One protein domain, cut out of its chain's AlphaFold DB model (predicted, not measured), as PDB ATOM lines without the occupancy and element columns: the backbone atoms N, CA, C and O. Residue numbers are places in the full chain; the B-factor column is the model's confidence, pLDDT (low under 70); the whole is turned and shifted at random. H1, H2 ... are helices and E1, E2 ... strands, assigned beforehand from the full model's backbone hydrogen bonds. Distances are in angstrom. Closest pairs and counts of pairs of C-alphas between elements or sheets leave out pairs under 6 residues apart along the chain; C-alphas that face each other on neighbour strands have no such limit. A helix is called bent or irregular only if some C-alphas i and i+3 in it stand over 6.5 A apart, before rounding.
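What this domain is: This is residues 40 to 148 of the 506 residues of an uncharacterized protein of Acetivibrio ethanolgignens (UniProt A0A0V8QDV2). Picture one strongly twisted, curled sheet of four strands, with the bent helix H1 reaching from one edge strand to the other: its first arm H1a packs beside E3, its second arm H1b packs on E2, and the two arms make a corner. The small helix H2 sits beside E2. The printed part has 109 residues, with four named strands and two named helices in the order E1 E2 H1 H2 E3 E4; the sheet runs E2 E1 E4 E3 and is mixed, and the class is mixed, helices and strands. The whole is compact, with a radius of gyration of the C-alphas of 13.1 A and spans of 37 by 29 by 24 A.

How they stand to each other: Start with E1, residues 40 to 50, an inner strand. It forms an antiparallel hairpin with the edge strand E2, residues 62 to 71; look at N 43 and O 67, 2.9 A apart. On to the helix of residues 81 to 101: by its hydrogen bonds it was assigned as one helix, H1, but it is bent, with C-alphas 90 and 93 8.3 A apart. Its arms H1a, residues 81 to 90, and H1b, residues 93 to 101, stand about perpendicular, at 85 degrees. H1a is itself irregular, with C-alphas 82 and 85 7.7 A apart. H1b is on the sheet; its closest C-alphas to E2 are those of Ala 98 and Ile 67, 6.0 A apart. Residues 103 to 104 pair antiparallel with residues 65 to 66 of E2. H2, residues 108 to 112, is on the sheet too, with the C-alphas of Glu 108 and Val 64 closest to each other, 7.1 A apart. Next find the edge strand E3, residues 116 to 124. H1a stands at the sheet's level beside the strands, 3.0 A high; its closest C-alphas to E3 are those of Gly 84 and Thr 119, 4.5 A apart. E3 and E4, residues 135 to 144, form an antiparallel hairpin, with N 138 and O 121 2.8 A apart. E4 is parallel to E1, with N 48 and O 141 2.8 A apart. E2, H1, H2 and E3 make a split strand-helix-strand unit, two strands of one sheet joined through helices, with E1 and E4 between them in the sheet, and its crossover is right-handed. Of the O i to N i+4 pairs, 4 of 6 are within hydrogen-bond range in H1a, 3 of 5 in H1b and 0 of 1 in H2, where 2 of 2 O i to N i+3 pairs are.

Where its parts are: Find C-alpha 40 at (-83.036, 60.401, 130.294); from there E1 runs 30.9 A to C-alpha 50. E2 spans 23.7 A and bends by 62 degrees at residue 68. H1a spans 14.3 A from C-alpha 81 at (-96.053, 68.271, 116.879), H1b 13.7 A and H2 8.3 A. E3 spans 22.2 A and bends by 65 degrees at residue 121. E4 runs 28.4 A to C-alpha 144 at (-82.441, 68.001, 100.312).

The domain as a whole: The two C-alphas farthest apart are those of Phe 73 and Glu 146, at 37.8 A. The printed part has no cut. The link from E1 to E2, 11 residues, is long. Look there for low confidence: residues 51 to 59 have pLDDT under 70, while the mean of the printed part is 90.1.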
ATOM      1  N   LEU A  40     -83.721  60.945 131.458       93.88
ATOM      2  CA  LEU A  40     -83.036  60.401 130.294       93.88
ATOM      3  C   LEU A  40     -84.008  59.524 129.483       93.88
ATOM      4  O   LEU A  40     -84.538  58.540 130.004       93.88
ATOM      5  N   THR A  41     -84.258  59.915 128.237       94.25
ATOM      6  CA  THR A  41     -85.350  59.411 127.400       94.25
ATOM      7  C   THR A  41     -84.847  59.123 125.989       94.25
ATOM      8  O   THR A  41     -84.037  59.880 125.446       94.25
ATOM      9  N   THR A  42     -85.325  58.026 125.403       95.94
ATOM     10  CA  THR A  42     -85.082  57.677 123.999       95.94
ATOM     11  C   THR A  42     -85.921  58.573 123.100       95.94
ATOM     12  O   THR A  42     -87.120  58.727 123.321       95.94
ATOM     13  N   VAL A  43     -85.292  59.151 122.079       97.25
ATOM     14  CA  VAL A  43     -85.954  59.984 121.074       97.25
ATOM     15  C   VAL A  43     -85.714  59.366 119.707       97.25
ATOM     16  O   VAL A  43     -84.563  59.250 119.282       97.25
ATOM     17  N   TYR A  44     -86.789  58.972 119.034       96.81
ATOM     18  CA  TYR A  44     -86.732  58.329 117.725       96.81
ATOM     19  C   TYR A  44     -86.536  59.360 116.621       96.81
ATOM     20  O   TYR A  44     -87.113  60.446 116.657       96.81
ATOM     21  N   VAL A  45     -85.688  59.027 115.655       97.25
ATOM     22  CA  VAL A  45     -85.206  59.968 114.648       97.25
ATOM     23  C   VAL A  45     -85.756  59.616 113.274       97.25
ATOM     24  O   VAL A  45     -85.601  58.487 112.788       97.25
ATOM     25  N   TYR A  46     -86.343  60.624 112.632       94.62
ATOM     26  CA  TYR A  46     -86.951  60.535 111.310       94.62
ATOM     27  C   TYR A  46     -86.407  61.624 110.395       94.62
ATOM     28  O   TYR A  46     -86.224  62.765 110.813       94.62
ATOM     29  N   VAL A  47     -86.153  61.294 109.129       94.06
ATOM     30  CA  VAL A  47     -85.635  62.266 108.157       94.06
ATOM     31  C   VAL A  47     -86.509  62.305 106.918       94.06
ATOM     32  O   VAL A  47     -86.717  61.297 106.248       94.06
ATOM     33  N   LYS A  48     -87.026  63.488 106.598       90.75
ATOM     34  CA  LYS A  48     -87.836  63.726 105.408       90.75
ATOM     35  C   LYS A  48     -86.955  64.082 104.205       90.75
ATOM     36  O   LYS A  48     -86.169  65.024 104.312       90.75
ATOM     37  N   PRO A  49     -87.115  63.433 103.040       86.56
ATOM     38  CA  PRO A  49     -86.531  63.942 101.804       86.56
ATOM     39  C   PRO A  49     -87.298  65.190 101.318       86.56
ATOM     40  O   PRO A  49     -88.511  65.150 101.093       86.56
ATOM     41  N   GLU A  50     -86.613  66.324 101.162       80.06
ATOM     42  CA  GLU A  50     -87.142  67.517 100.491       80.06
ATOM     43  C   GLU A  50     -86.998  67.354  98.972       80.06
ATOM     44  O   GLU A  50     -85.954  67.642  98.394       80.06
ATOM     45  N   GLY A  51     -88.070  66.875  98.334       62.97
ATOM     46  CA  GLY A  51     -88.128  66.516  96.911       62.97
ATOM     47  C   GLY A  51     -88.519  65.044  96.732       62.97
ATOM     48  O   GLY A  51     -88.309  64.231  97.627       62.97
ATOM     49  N   GLN A  52     -89.171  64.685  95.619       50.81
ATOM     50  CA  GLN A  52     -89.609  63.300  95.391       50.81
ATOM     51  C   GLN A  52     -88.479  62.438  94.820       50.81
ATOM     52  O   GLN A  52     -88.320  62.377  93.606       50.81
ATOM     53  N   THR A  53     -87.780  61.713  95.694       48.81
ATOM     54  CA  THR A  53     -87.061  60.466  95.374       48.81
ATOM     55  C   THR A  53     -86.998  59.564  96.617       48.81
ATOM     56  O   THR A  53     -86.780  60.064  97.719       48.81
ATOM     57  N   GLY A  54     -87.160  58.246  96.440       50.78
ATOM     58  CA  GLY A  54     -86.993  57.220  97.486       50.78
ATOM     59  C   GLY A  54     -88.292  56.581  98.004       50.78
ATOM     60  O   GLY A  54     -89.378  57.158  97.911       50.78
ATOM     61  N   THR A  55     -88.186  55.370  98.562       51.28
ATOM     62  CA  THR A  55     -89.283  54.704  99.279       51.28
ATOM     63  C   THR A  55     -89.315  55.214 100.715       51.28
ATOM     64  O   THR A  55     -88.511  54.837 101.560       51.28
ATOM     65  N   ILE A  56     -90.245  56.123 100.968       64.50
ATOM     66  CA  ILE A  56     -90.569  56.656 102.290       64.50
ATOM     67  C   ILE A  56     -91.479  55.679 103.042       64.50
ATOM     68  O   ILE A  56     -92.274  54.966 102.425       64.50
ATOM     69  N   ASN A  57     -91.396  55.652 104.375       65.19
ATOM     70  CA  ASN A  57     -92.363  54.907 105.182       65.19
ATOM     71  C   ASN A  57     -93.796  55.442 104.946       65.19
ATOM     72  O   ASN A  57     -93.993  56.476 104.300       65.19
ATOM     73  N   GLY A  58     -94.816  54.779 105.504       59.56
ATOM     74  CA  GLY A  58     -96.224  55.188 105.348       59.56
ATOM     75  C   GLY A  58     -96.545  56.633 105.780       59.56
ATOM     76  O   GLY A  58     -97.633  57.126 105.491       59.56
ATOM     77  N   HIS A  59     -95.594  57.316 106.426       69.00
ATOM     78  CA  HIS A  59     -95.693  58.686 106.922       69.00
ATOM     79  C   HIS A  59     -94.822  59.696 106.159       69.00
ATOM     80  O   HIS A  59     -94.880  60.887 106.461       69.00
ATOM     81  N   GLY A  60     -94.046  59.271 105.159       80.88
ATOM     82  CA  GLY A  60     -93.241  60.182 104.345       80.88
ATOM     83  C   GLY A  60     -91.814  60.437 104.830       80.88
ATOM     84  O   GLY A  60     -91.220  61.427 104.406       80.88
ATOM     85  N   TYR A  61     -91.268  59.570 105.687       88.19
ATOM     86  CA  TYR A  61     -89.938  59.725 106.281       88.19
ATOM     87  C   TYR A  61     -89.055  58.494 106.054       88.19
ATOM     88  O   TYR A  61     -89.547  57.366 105.969       88.19
ATOM     89  N   PHE A  62     -87.743  58.710 106.030       90.75
ATOM     90  CA  PHE A  62     -86.767  57.678 106.347       90.75
ATOM     91  C   PHE A  62     -86.755  57.461 107.857       90.75
ATOM     92  O   PHE A  62     -86.627  58.408 108.638       90.75
ATOM     93  N   THR A  63     -86.885  56.206 108.268       92.38
ATOM     94  CA  THR A  63     -86.604  55.786 109.641       92.38
ATOM     95  C   THR A  63     -85.092  55.685 109.805       92.38
ATOM     96  O   THR A  63     -84.435  55.107 108.941       92.38
ATOM     97  N   VAL A  64     -84.542  56.278 110.868       94.94
ATOM     98  CA  VAL A  64     -83.082  56.403 111.030       94.94
ATOM     99  C   VAL A  64     -82.578  55.644 112.245       94.94
ATOM    100  O   VAL A  64     -81.739  54.757 112.139       94.94
ATOM    101  N   GLY A  65     -83.078  55.995 113.421       96.12
ATOM    102  CA  GLY A  65     -82.480  55.497 114.648       96.12
ATOM    103  C   GLY A  65     -83.042  56.176 115.870       96.12
ATOM    104  O   GLY A  65     -84.185  56.639 115.862       96.12
ATOM    105  N   TYR A  66     -82.205  56.315 116.887       97.44
ATOM    106  CA  TYR A  66     -82.545  57.089 118.070       97.44
ATOM    107  C   TYR A  66     -81.346  57.832 118.654       97.44
ATOM    108  O   TYR A  66     -80.187  57.440 118.509       97.44
ATOM    109  N   ILE A  67     -81.660  58.901 119.377       98.00
ATOM    110  CA  ILE A  67     -80.755  59.565 120.315       98.00
ATOM    111  C   ILE A  67     -81.284  59.402 121.736       98.00
ATOM    112  O   ILE A  67     -82.404  58.942 121.968       98.00
ATOM    113  N   THR A  68     -80.481  59.805 122.713       96.88
ATOM    114  CA  THR A  68     -80.903  59.874 124.109       96.88
ATOM    115  C   THR A  68     -80.777  61.306 124.618       96.88
ATOM    116  O   THR A  68     -79.726  61.925 124.472       96.88
ATOM    117  N   LEU A  69     -81.842  61.832 125.230       96.00
ATOM    118  CA  LEU A  69     -81.896  63.197 125.757       96.00
ATOM    119  C   LEU A  69     -82.469  63.230 127.174       96.00
ATOM    120  O   LEU A  69     -83.375  62.473 127.508       96.00
ATOM    121  N   ALA A  70     -81.965  64.140 128.008       95.06
ATOM    122  CA  ALA A  70     -82.630  64.505 129.255       95.06
ATOM    123  C   ALA A  70     -83.792  65.453 128.931       95.06
ATOM    124  O   ALA A  70     -83.557  66.619 128.589       95.06
ATOM    125  N   LEU A  71     -85.015  64.925 128.994       94.88
ATOM    126  CA  LEU A  71     -86.262  65.595 128.629       94.88
ATOM    127  C   LEU A  71     -87.305  65.445 129.742       94.88
ATOM    128  O   LEU A  71     -87.230  64.506 130.535       94.88
ATOM    129  N   PRO A  72     -88.283  66.354 129.819       92.12
ATOM    130  CA  PRO A  72     -89.401  66.232 130.741       92.12
ATOM    131  C   PRO A  72     -90.246  64.985 130.459       92.12
ATOM    132  O   PRO A  72     -90.143  64.350 129.404       92.12
ATOM    133  N   PHE A  73     -91.109  64.640 131.416       86.75
ATOM    134  CA  PHE A  73     -92.045  63.533 131.252       86.75
ATOM    135  C   PHE A  73     -92.930  63.717 130.017       86.75
ATOM    136  O   PHE A  73     -93.358  64.820 129.677       86.75
ATOM    137  N   GLU A  74     -93.227  62.597 129.364       85.94
ATOM    138  CA  GLU A  74     -93.993  62.585 128.128       85.94
ATOM    139  C   GLU A  74     -95.393  63.180 128.321       85.94
ATOM    140  O   GLU A  74     -96.239  62.652 129.044       85.94
ATOM    141  N   ASN A  75     -95.642  64.295 127.637       89.38
ATOM    142  CA  ASN A  75     -96.920  64.984 127.625       89.38
ATOM    143  C   ASN A  75     -97.247  65.465 126.208       89.38
ATOM    144  O   ASN A  75     -96.807  66.530 125.770       89.38
ATOM    145  N   ILE A  76     -98.069  64.688 125.499       88.12
ATOM    146  CA  ILE A  76     -98.449  64.966 124.106       88.12
ATOM    147  C   ILE A  76     -99.181  66.305 123.926       88.12
ATOM    148  O   ILE A  76     -99.155  66.879 122.845       88.12
ATOM    149  N   TRP A  77     -99.817  66.847 124.970       89.38
ATOM    150  CA  TRP A  77    -100.493  68.148 124.898       89.38
ATOM    151  C   TRP A  77     -99.514  69.314 125.001       89.38
ATOM    152  O   TRP A  77     -99.721  70.380 124.411       89.38
ATOM    153  N   GLU A  78     -98.459  69.130 125.784       91.94
ATOM    154  CA  GLU A  78     -97.442  70.139 126.033       91.94
ATOM    155  C   GLU A  78     -96.420  70.183 124.905       91.94
ATOM    156  O   GLU A  78     -96.200  71.257 124.347       91.94
ATOM    157  N   TYR A  79     -95.945  69.009 124.492       95.06
ATOM    158  CA  TYR A  79     -94.896  68.810 123.497       95.06
ATOM    159  C   TYR A  79     -95.440  68.267 122.169       95.06
ATOM    160  O   TYR A  79     -94.757  67.537 121.468       95.06
ATOM    161  N   SER A  80     -96.686  68.595 121.804       94.62
ATOM    162  CA  SER A  80     -97.297  68.163 120.533       94.62
ATOM    163  C   SER A  80     -96.481  68.595 119.309       94.62
ATOM    164  O   SER A  80     -95.852  69.653 119.341       94.62
ATOM    165  N   SER A  81     -96.652  67.907 118.178       89.81
ATOM    166  CA  SER A  81     -96.053  68.271 116.879       89.81
ATOM    167  C   SER A  81     -96.230  69.742 116.469       89.81
ATOM    168  O   SER A  81     -95.312  70.345 115.924       89.81
ATOM    169  N   THR A  82     -97.361  70.378 116.797       93.00
ATOM    170  CA  THR A  82     -97.613  71.804 116.476       93.00
ATOM    171  C   THR A  82     -96.764  72.806 117.268       93.00
ATOM    172  O   THR A  82     -96.800  74.002 116.982       93.00
ATOM    173  N   LYS A  83     -96.034  72.334 118.280       95.62
ATOM    174  CA  LYS A  83     -95.130  73.116 119.136       95.62
ATOM    175  C   LYS A  83     -93.688  72.606 119.058       95.62
ATOM    176  O   LYS A  83     -92.850  73.005 119.871       95.62
ATOM    177  N   GLY A  84     -93.418  71.662 118.159       96.19
ATOM    178  CA  GLY A  84     -92.154  70.945 118.139       96.19
ATOM    179  C   GLY A  84     -90.969  71.798 117.688       96.19
ATOM    180  O   GLY A  84     -89.851  71.555 118.122       96.19
ATOM    181  N   ASP A  85     -91.214  72.853 116.912       96.88
ATOM    182  CA  ASP A  85     -90.229  73.880 116.551       96.88
ATOM    183  C   ASP A  85     -89.707  74.631 117.789       96.88
ATOM    184  O   ASP A  85     -88.504  74.742 118.005       96.88
ATOM    185  N   LYS A  86     -90.615  75.082 118.660       97.38
ATOM    186  CA  LYS A  86     -90.275  75.767 119.917       97.38
ATOM    187  C   LYS A  86     -89.624  74.831 120.921       97.38
ATOM    188  O   LYS A  86     -88.741  75.239 121.669       97.38
ATOM    189  N   THR A  87     -90.083  73.584 120.950       97.44
ATOM    190  CA  THR A  87     -89.495  72.550 121.805       97.44
ATOM    191  C   THR A  87     -88.070  72.243 121.342       97.44
ATOM    192  O   THR A  87     -87.164  72.172 122.166       97.44
ATOM    193  N   LEU A  88     -87.834  72.158 120.030       98.06
ATOM    194  CA  LEU A  88     -86.489  72.031 119.478       98.06
ATOM    195  C   LEU A  88     -85.619  73.242 119.832       98.06
ATOM    196  O   LEU A  88     -84.517  73.040 120.325       98.06
ATOM    197  N   GLU A  89     -86.112  74.475 119.671       97.75
ATOM    198  CA  GLU A  89     -85.378  75.694 120.053       97.75
ATOM    199  C   GLU A  89     -84.964  75.671 121.535       97.75
ATOM    200  O   GLU A  89     -83.823  75.988 121.873       97.75
ATOM    201  N   GLN A  90     -85.861  75.230 122.422       96.75
ATOM    202  CA  GLN A  90     -85.590  75.097 123.856       96.75
ATOM    203  C   GLN A  90     -84.484  74.075 124.166       96.75
ATOM    204  O   GLN A  90     -83.697  74.290 125.089       96.75
ATOM    205  N   TYR A  91     -84.421  72.968 123.421       96.88
ATOM    206  CA  TYR A  91     -83.480  71.866 123.660       96.88
ATOM    207  C   TYR A  91     -82.367  71.768 122.603       96.88
ATOM    208  O   TYR A  91     -81.675  70.750 122.537       96.88
ATOM    209  N   GLN A  92     -82.153  72.823 121.811       97.25
ATOM    210  CA  GLN A  92     -81.303  72.802 120.618       97.25
ATOM    211  C   GLN A  92     -79.874  72.347 120.920       97.25
ATOM    212  O   GLN A  92     -79.342  71.495 120.215       97.25
ATOM    213  N   ASP A  93     -79.258  72.865 121.986       97.12
ATOM    214  CA  ASP A  93     -77.886  72.501 122.359       97.12
ATOM    215  C   ASP A  93     -77.772  71.023 122.752       97.12
ATOM    216  O   ASP A  93     -76.804  70.355 122.386       97.12
ATOM    217  N   LYS A  94     -78.782  70.485 123.450       96.81
ATOM    218  CA  LYS A  94     -78.817  69.064 123.817       96.81
ATOM    219  C   LYS A  94     -78.998  68.185 122.584       96.81
ATOM    220  O   LYS A  94     -78.309  67.177 122.461       96.81
ATOM    221  N   VAL A  95     -79.889  68.577 121.670       98.19
ATOM    222  CA  VAL A  95     -80.087  67.885 120.388       98.19
ATOM    223  C   VAL A  95     -78.790  67.898 119.582       98.19
ATOM    224  O   VAL A  95     -78.333  66.836 119.178       98.19
ATOM    225  N   ASN A  96     -78.152  69.062 119.422       97.00
ATOM    226  CA  ASN A  96     -76.900  69.225 118.675       97.00
ATOM    227  C   ASN A  96     -75.761  68.352 119.216       97.00
ATOM    228  O   ASN A  96     -74.917  67.901 118.443       97.00
ATOM    229  N   GLU A  97     -75.707  68.135 120.530       97.00
ATOM    230  CA  GLU A  97     -74.734  67.226 121.130       97.00
ATOM    231  C   GLU A  97     -75.119  65.762 120.900       97.00
ATOM    232  O   GLU A  97     -74.295  64.974 120.446       97.00
ATOM    233  N   ALA A  98     -76.378  65.401 121.152       97.31
ATOM    234  CA  ALA A  98     -76.832  64.016 121.094       97.31
ATOM    235  C   ALA A  98     -76.822  63.425 119.675       97.31
ATOM    236  O   ALA A  98     -76.515  62.248 119.512       97.31
ATOM    237  N   VAL A  99     -77.103  64.223 118.639       97.50
ATOM    238  CA  VAL A  99     -77.088  63.742 117.243       97.50
ATOM    239  C   VAL A  99     -75.690  63.377 116.738       97.50
ATOM    240  O   VAL A  99     -75.582  62.651 115.753       97.50
ATOM    241  N   LYS A 100     -74.613  63.820 117.406       95.19
ATOM    242  CA  LYS A 100     -73.238  63.394 117.075       95.19
ATOM    243  C   LYS A 100     -73.026  61.901 117.326       95.19
ATOM    244  O   LYS A 100     -72.275  61.261 116.601       95.19
ATOM    245  N   GLU A 101     -73.736  61.368 118.316       93.81
ATOM    246  CA  GLU A 101     -73.732  59.960 118.713       93.81
ATOM    247  C   GLU A 101     -75.057  59.278 118.324       93.81
ATOM    248  O   GLU A 101     -75.503  58.342 118.988       93.81
ATOM    249  N   LEU A 102     -75.722  59.763 117.263       97.38
ATOM    250  CA  LEU A 102     -76.937  59.144 116.733       97.38
ATOM    251  C   LEU A 102     -76.677  57.667 116.423       97.38
ATOM    252  O   LEU A 102     -75.782  57.325 115.643       97.38
ATOM    253  N   ASN A 103     -77.478  56.799 117.040       97.12
ATOM    254  CA  ASN A 103     -77.453  55.376 116.767       97.12
ATOM    255  C   ASN A 103     -78.284  55.095 115.515       97.12
ATOM    256  O   ASN A 103     -79.509  55.153 115.569       97.12
ATOM    257  N   TYR A 104     -77.613  54.835 114.393       95.44
ATOM    258  CA  TYR A 104     -78.250  54.489 113.125       95.44
ATOM    259  C   TYR A 104     -78.579  52.997 113.119       95.44
ATOM    260  O   TYR A 104     -77.699  52.167 112.910       95.44
ATOM    261  N   GLU A 105     -79.850  52.667 113.321       94.38
ATOM    262  CA  GLU A 105     -80.356  51.297 113.145       94.38
ATOM    263  C   GLU A 105     -80.859  51.071 111.715       94.38
ATOM    264  O   GLU A 105     -80.881  49.944 111.219       94.38
ATOM    265  N   HIS A 106     -81.214  52.163 111.037       93.19
ATOM    266  CA  HIS A 106     -81.753  52.171 109.693       93.19
ATOM    267  C   HIS A 106     -81.150  53.291 108.844       93.19
ATOM    268  O   HIS A 106     -80.753  54.343 109.349       93.19
ATOM    269  N   ASN A 107     -81.114  53.076 107.525       93.31
ATOM    270  CA  ASN A 107     -80.692  54.079 106.541       93.31
ATOM    271  C   ASN A 107     -79.352  54.764 106.896       93.31
ATOM    272  O   ASN A 107     -79.228  55.986 106.830       93.31
ATOM    273  N   GLU A 108     -78.338  53.975 107.277       94.19
ATOM    274  CA  GLU A 108     -77.051  54.468 107.804       94.19
ATOM    275  C   GLU A 108     -76.331  55.456 106.868       94.19
ATOM    276  O   GLU A 108     -75.598  56.334 107.326       94.19
ATOM    277  N   TRP A 109     -76.583  55.384 105.558       93.19
ATOM    278  CA  TRP A 109     -76.050  56.328 104.571       93.19
ATOM    279  C   TRP A 109     -76.373  57.799 104.900       93.19
ATOM    280  O   TRP A 109     -75.585  58.679 104.545       93.19
ATOM    281  N   LEU A 110     -77.455  58.069 105.644       93.81
ATOM    282  CA  LEU A 110     -77.817  59.404 106.137       93.81
ATOM    283  C   LEU A 110     -76.766  60.019 107.070       93.81
ATOM    284  O   LEU A 110     -76.743  61.237 107.227       93.81
ATOM    285  N   ARG A 111     -75.865  59.219 107.657       93.94
ATOM    286  CA  ARG A 111     -74.714  59.705 108.441       93.94
ATOM    287  C   ARG A 111     -73.836  60.682 107.659       93.94
ATOM    288  O   ARG A 111     -73.193  61.541 108.253       93.94
ATOM    289  N   ASN A 112     -73.820  60.556 106.335       92.56
ATOM    290  CA  ASN A 112     -72.999  61.378 105.452       92.56
ATOM    291  C   ASN A 112     -73.776  62.545 104.820       92.56
ATOM    292  O   ASN A 112     -73.221  63.264 103.990       92.56
ATOM    293  N   CYS A 113     -75.045  62.732 105.188       92.19
ATOM    294  CA  CYS A 113     -75.897  63.796 104.670       92.19
ATOM    295  C   CYS A 113     -75.948  64.995 105.625       92.19
ATOM    296  O   CYS A 113     -75.789  64.867 106.840       92.19
ATOM    297  N   ASN A 114     -76.227  66.175 105.073       93.75
ATOM    298  CA  ASN A 114     -76.474  67.374 105.860       93.75
ATOM    299  C   ASN A 114     -77.955  67.430 106.271       93.75
ATOM    300  O   ASN A 114     -78.816  67.830 105.493       93.75
ATOM    301  N   ILE A 115     -78.258  66.997 107.495       95.56
ATOM    302  CA  ILE A 115     -79.634  66.945 108.003       95.56
ATOM    303  C   ILE A 115     -79.977  68.251 108.730       95.56
ATOM    304  O   ILE A 115     -79.327  68.621 109.708       95.56
ATOM    305  N   GLU A 116     -81.042  68.922 108.292       95.94
ATOM    306  CA  GLU A 116     -81.624  70.072 108.988       95.94
ATOM    307  C   GLU A 116     -82.719  69.591 109.953       95.94
ATOM    308  O   GLU A 116     -83.819  69.224 109.535       95.94
ATOM    309  N   TRP A 117     -82.424  69.579 111.253       97.25
ATOM    310  CA  TRP A 117     -83.401  69.271 112.305       97.25
ATOM    311  C   TRP A 117     -84.403  70.417 112.457       97.25
ATOM    312  O   TRP A 117     -83.989  71.568 112.586       97.25
ATOM    313  N   TYR A 118     -85.707  70.121 112.463       95.69
ATOM    314  CA  TYR A 118     -86.736  71.173 112.475       95.69
ATOM    315  C   TYR A 118     -87.838  70.993 113.524       95.69
ATOM    316  O   TYR A 118     -88.590  71.935 113.776       95.69
ATOM    317  N   THR A 119     -87.971  69.818 114.142       97.12
ATOM    318  CA  THR A 119     -88.976  69.604 115.192       97.12
ATOM    319  C   THR A 119     -88.538  68.540 116.191       97.12
ATOM    320  O   THR A 119     -88.020  67.495 115.810       97.12
ATOM    321  N   LEU A 120     -88.791  68.796 117.472       98.25
ATOM    322  CA  LEU A 120     -88.674  67.838 118.567       98.25
ATOM    323  C   LEU A 120     -90.025  67.797 119.273       98.25
ATOM    324  O   LEU A 120     -90.473  68.812 119.794       98.25
ATOM    325  N   HIS A 121     -90.709  66.661 119.272       96.88
ATOM    326  CA  HIS A 121     -92.084  66.606 119.757       96.88
ATOM    327  C   HIS A 121     -92.480  65.207 120.209       96.88
ATOM    328  O   HIS A 121     -91.753  64.247 119.999       96.88
ATOM    329  N   ILE A 122     -93.658  65.100 120.809       95.06
ATOM    330  CA  ILE A 122     -94.306  63.835 121.115       95.06
ATOM    331  C   ILE A 122     -95.388  63.577 120.077       95.06
ATOM    332  O   ILE A 122     -96.243  64.434 119.822       95.06
ATOM    333  N   SER A 123     -95.354  62.380 119.505       91.25
ATOM    334  CA  SER A 123     -96.350  61.882 118.564       91.25
ATOM    335  C   SER A 123     -96.806  60.481 118.964       91.25
ATOM    336  O   SER A 123     -96.226  59.861 119.855       91.25
ATOM    337  N   ASP A 124     -97.875  60.003 118.326       87.12
ATOM    338  CA  ASP A 124     -98.198  58.580 118.351       87.12
ATOM    339  C   ASP A 124     -97.076  57.814 117.649       87.12
ATOM    340  O   ASP A 124     -96.770  58.098 116.488       87.12
ATOM    341  N   GLY A 125     -96.482  56.855 118.346       81.88
ATOM    342  CA  GLY A 125     -95.400  56.034 117.838       81.88
ATOM    343  C   GLY A 125     -95.896  54.940 116.904       81.88
ATOM    344  O   GLY A 125     -95.503  53.805 117.058       81.88
ATOM    345  N   ALA A 126     -96.817  55.213 115.982       79.00
ATOM    346  CA  ALA A 126     -97.281  54.249 114.983       79.00
ATOM    347  C   ALA A 126     -96.211  54.001 113.896       79.00
ATOM    348  O   ALA A 126     -96.448  54.236 112.714       79.00
ATOM    349  N   ASP A 127     -95.019  53.572 114.303       81.38
ATOM    350  CA  ASP A 127     -93.814  53.499 113.481       81.38
ATOM    351  C   ASP A 127     -93.058  52.171 113.695       81.38
ATOM    352  O   ASP A 127     -93.653  51.165 114.077       81.38
ATOM    353  N   ASN A 128     -91.768  52.117 113.346       83.75
ATOM    354  CA  ASN A 128     -90.973  50.885 113.421       83.75
ATOM    355  C   ASN A 128     -90.373  50.621 114.805       83.75
ATOM    356  O   ASN A 128     -89.880  49.521 115.042       83.75
ATOM    357  N   TYR A 129     -90.393  51.607 115.701       88.00
ATOM    358  CA  TYR A 129     -89.816  51.479 117.037       88.00
ATOM    359  C   TYR A 129     -90.883  51.318 118.105       88.00
ATOM    360  O   TYR A 129     -90.708  50.584 119.079       88.00
ATOM    361  N   VAL A 130     -91.992  52.026 117.934       88.69
ATOM    362  CA  VAL A 130     -93.075  52.086 118.897       88.69
ATOM    363  C   VAL A 130     -94.332  51.512 118.250       88.69
ATOM    364  O   VAL A 130     -94.455  51.399 117.036       88.69
ATOM    365  N   SER A 131     -95.262  51.026 119.068       89.25
ATOM    366  CA  SER A 131     -96.564  50.575 118.575       89.25
ATOM    367  C   SER A 131     -97.569  51.718 118.620       89.25
ATOM    368  O   SER A 131     -97.598  52.480 119.589       89.25
ATOM    369  N   SER A 132     -98.462  51.770 117.629       87.69
ATOM    370  CA  SER A 132     -99.558  52.744 117.602       87.69
ATOM    371  C   SER A 132    -100.371  52.750 118.905       87.69
ATOM    372  O   SER A 132    -100.619  51.711 119.522       87.69
ATOM    373  N   GLY A 133    -100.793  53.943 119.313       88.00
ATOM    374  CA  GLY A 133    -101.431  54.255 120.585       88.00
ATOM    375  C   GLY A 133    -100.454  54.625 121.706       88.00
ATOM    376  O   GLY A 133    -100.913  54.970 122.796       88.00
ATOM    377  N   THR A 134     -99.142  54.571 121.464       91.50
ATOM    378  CA  THR A 134     -98.113  54.836 122.478       91.50
ATOM    379  C   THR A 134     -97.405  56.152 122.160       91.50
ATOM    380  O   THR A 134     -96.707  56.228 121.150       91.50
ATOM    381  N   PRO A 135     -97.568  57.200 122.990       91.88
ATOM    382  CA  PRO A 135     -96.827  58.441 122.820       91.88
ATOM    383  C   PRO A 135     -95.323  58.196 122.937       91.88
ATOM    384  O   PRO A 135     -94.891  57.479 123.835       91.88
ATOM    385  N   ALA A 136     -94.539  58.811 122.060       93.94
ATOM    386  CA  ALA A 136     -93.085  58.753 122.112       93.94
ATOM    387  C   ALA A 136     -92.471  60.074 121.653       93.94
ATOM    388  O   ALA A 136     -93.106  60.847 120.934       93.94
ATOM    389  N   TRP A 137     -91.228  60.329 122.060       96.88
ATOM    390  CA  TRP A 137     -90.451  61.472 121.592       96.88
ATOM    391  C   TRP A 137     -89.862  61.222 120.205       96.88
ATOM    392  O   TRP A 137     -89.232  60.195 119.959       96.88
ATOM    393  N   HIS A 138     -90.059  62.187 119.314       96.12
ATOM    394  CA  HIS A 138     -89.638  62.184 117.922       96.12
ATOM    395  C   HIS A 138     -88.768  63.416 117.661       96.12
ATOM    396  O   HIS A 138     -89.134  64.535 118.038       96.12
ATOM    397  N   LEU A 139     -87.636  63.218 116.992       97.88
ATOM    398  CA  LEU A 139     -86.834  64.273 116.387       97.88
ATOM    399  C   LEU A 139     -86.931  64.117 114.871       97.88
ATOM    400  O   LEU A 139     -86.410  63.141 114.323       97.88
ATOM    401  N   ASP A 140     -87.541  65.094 114.201       96.12
ATOM    402  CA  ASP A 140     -87.607  65.075 112.743       96.12
ATOM    403  C   ASP A 140     -86.624  66.075 112.141       96.12
ATOM    404  O   ASP A 140     -86.533  67.248 112.532       96.12
ATOM    405  N   GLY A 141     -85.896  65.581 111.151       95.44
ATOM    406  CA  GLY A 141     -85.037  66.362 110.287       95.44
ATOM    407  C   GLY A 141     -85.449  66.242 108.835       95.44
ATOM    408  O   GLY A 141     -86.360  65.496 108.465       95.44
ATOM    409  N   LYS A 142     -84.767  66.992 107.988       93.62
ATOM    410  CA  LYS A 142     -84.957  66.945 106.545       93.62
ATOM    411  C   LYS A 142     -83.622  67.015 105.819       93.62
ATOM    412  O   LYS A 142     -82.669  67.602 106.323       93.62
ATOM    413  N   VAL A 143     -83.578  66.401 104.649       93.44
ATOM    414  CA  VAL A 143     -82.415  66.371 103.760       93.44
ATOM    415  C   VAL A 143     -82.871  66.754 102.363       93.44
ATOM    416  O   VAL A 143     -83.947  66.342 101.929       93.44
ATOM    417  N   LYS A 144     -82.084  67.559 101.660       89.81
ATOM    418  CA  LYS A 144     -82.441  68.001 100.312       89.81
ATOM    419  C   LYS A 144     -82.263  66.878  99.303       89.81
ATOM    420  O   LYS A 144     -81.307  66.114  99.403       89.81
ATOM    421  N   ALA A 145     -83.146  66.790  98.310       84.50
ATOM    422  CA  ALA A 145     -83.065  65.752  97.284       84.50
ATOM    423  C   ALA A 145     -81.732  65.776  96.519       84.50
ATOM    424  O   ALA A 145     -81.196  64.721  96.205       84.50
ATOM    425  N   GLU A 146     -81.156  66.952  96.264       85.38
ATOM    426  CA  GLU A 146     -79.851  67.086  95.606       85.38
ATOM    427  C   GLU A 146     -78.657  66.606  96.452       85.38
ATOM    428  O   GLU A 146     -77.563  66.427  95.918       85.38
ATOM    429  N   GLU A 147     -78.851  66.402  97.757       85.56
ATOM    430  CA  GLU A 147     -77.844  65.860  98.677       85.56
ATOM    431  C   GLU A 147     -77.989  64.339  98.857       85.56
ATOM    432  O   GLU A 147     -77.147  63.712  99.506       85.56
ATOM    433  N   LEU A 148     -79.045  63.738  98.295       87.31
ATOM    434  CA  LEU A 148     -79.259  62.299  98.354       87.31
ATOM    435  C   LEU A 148     -78.344  61.587  97.348       87.31
ATOM    436  O   LEU A 148     -78.314  61.957  96.170       87.31
TER     437      LEU A 148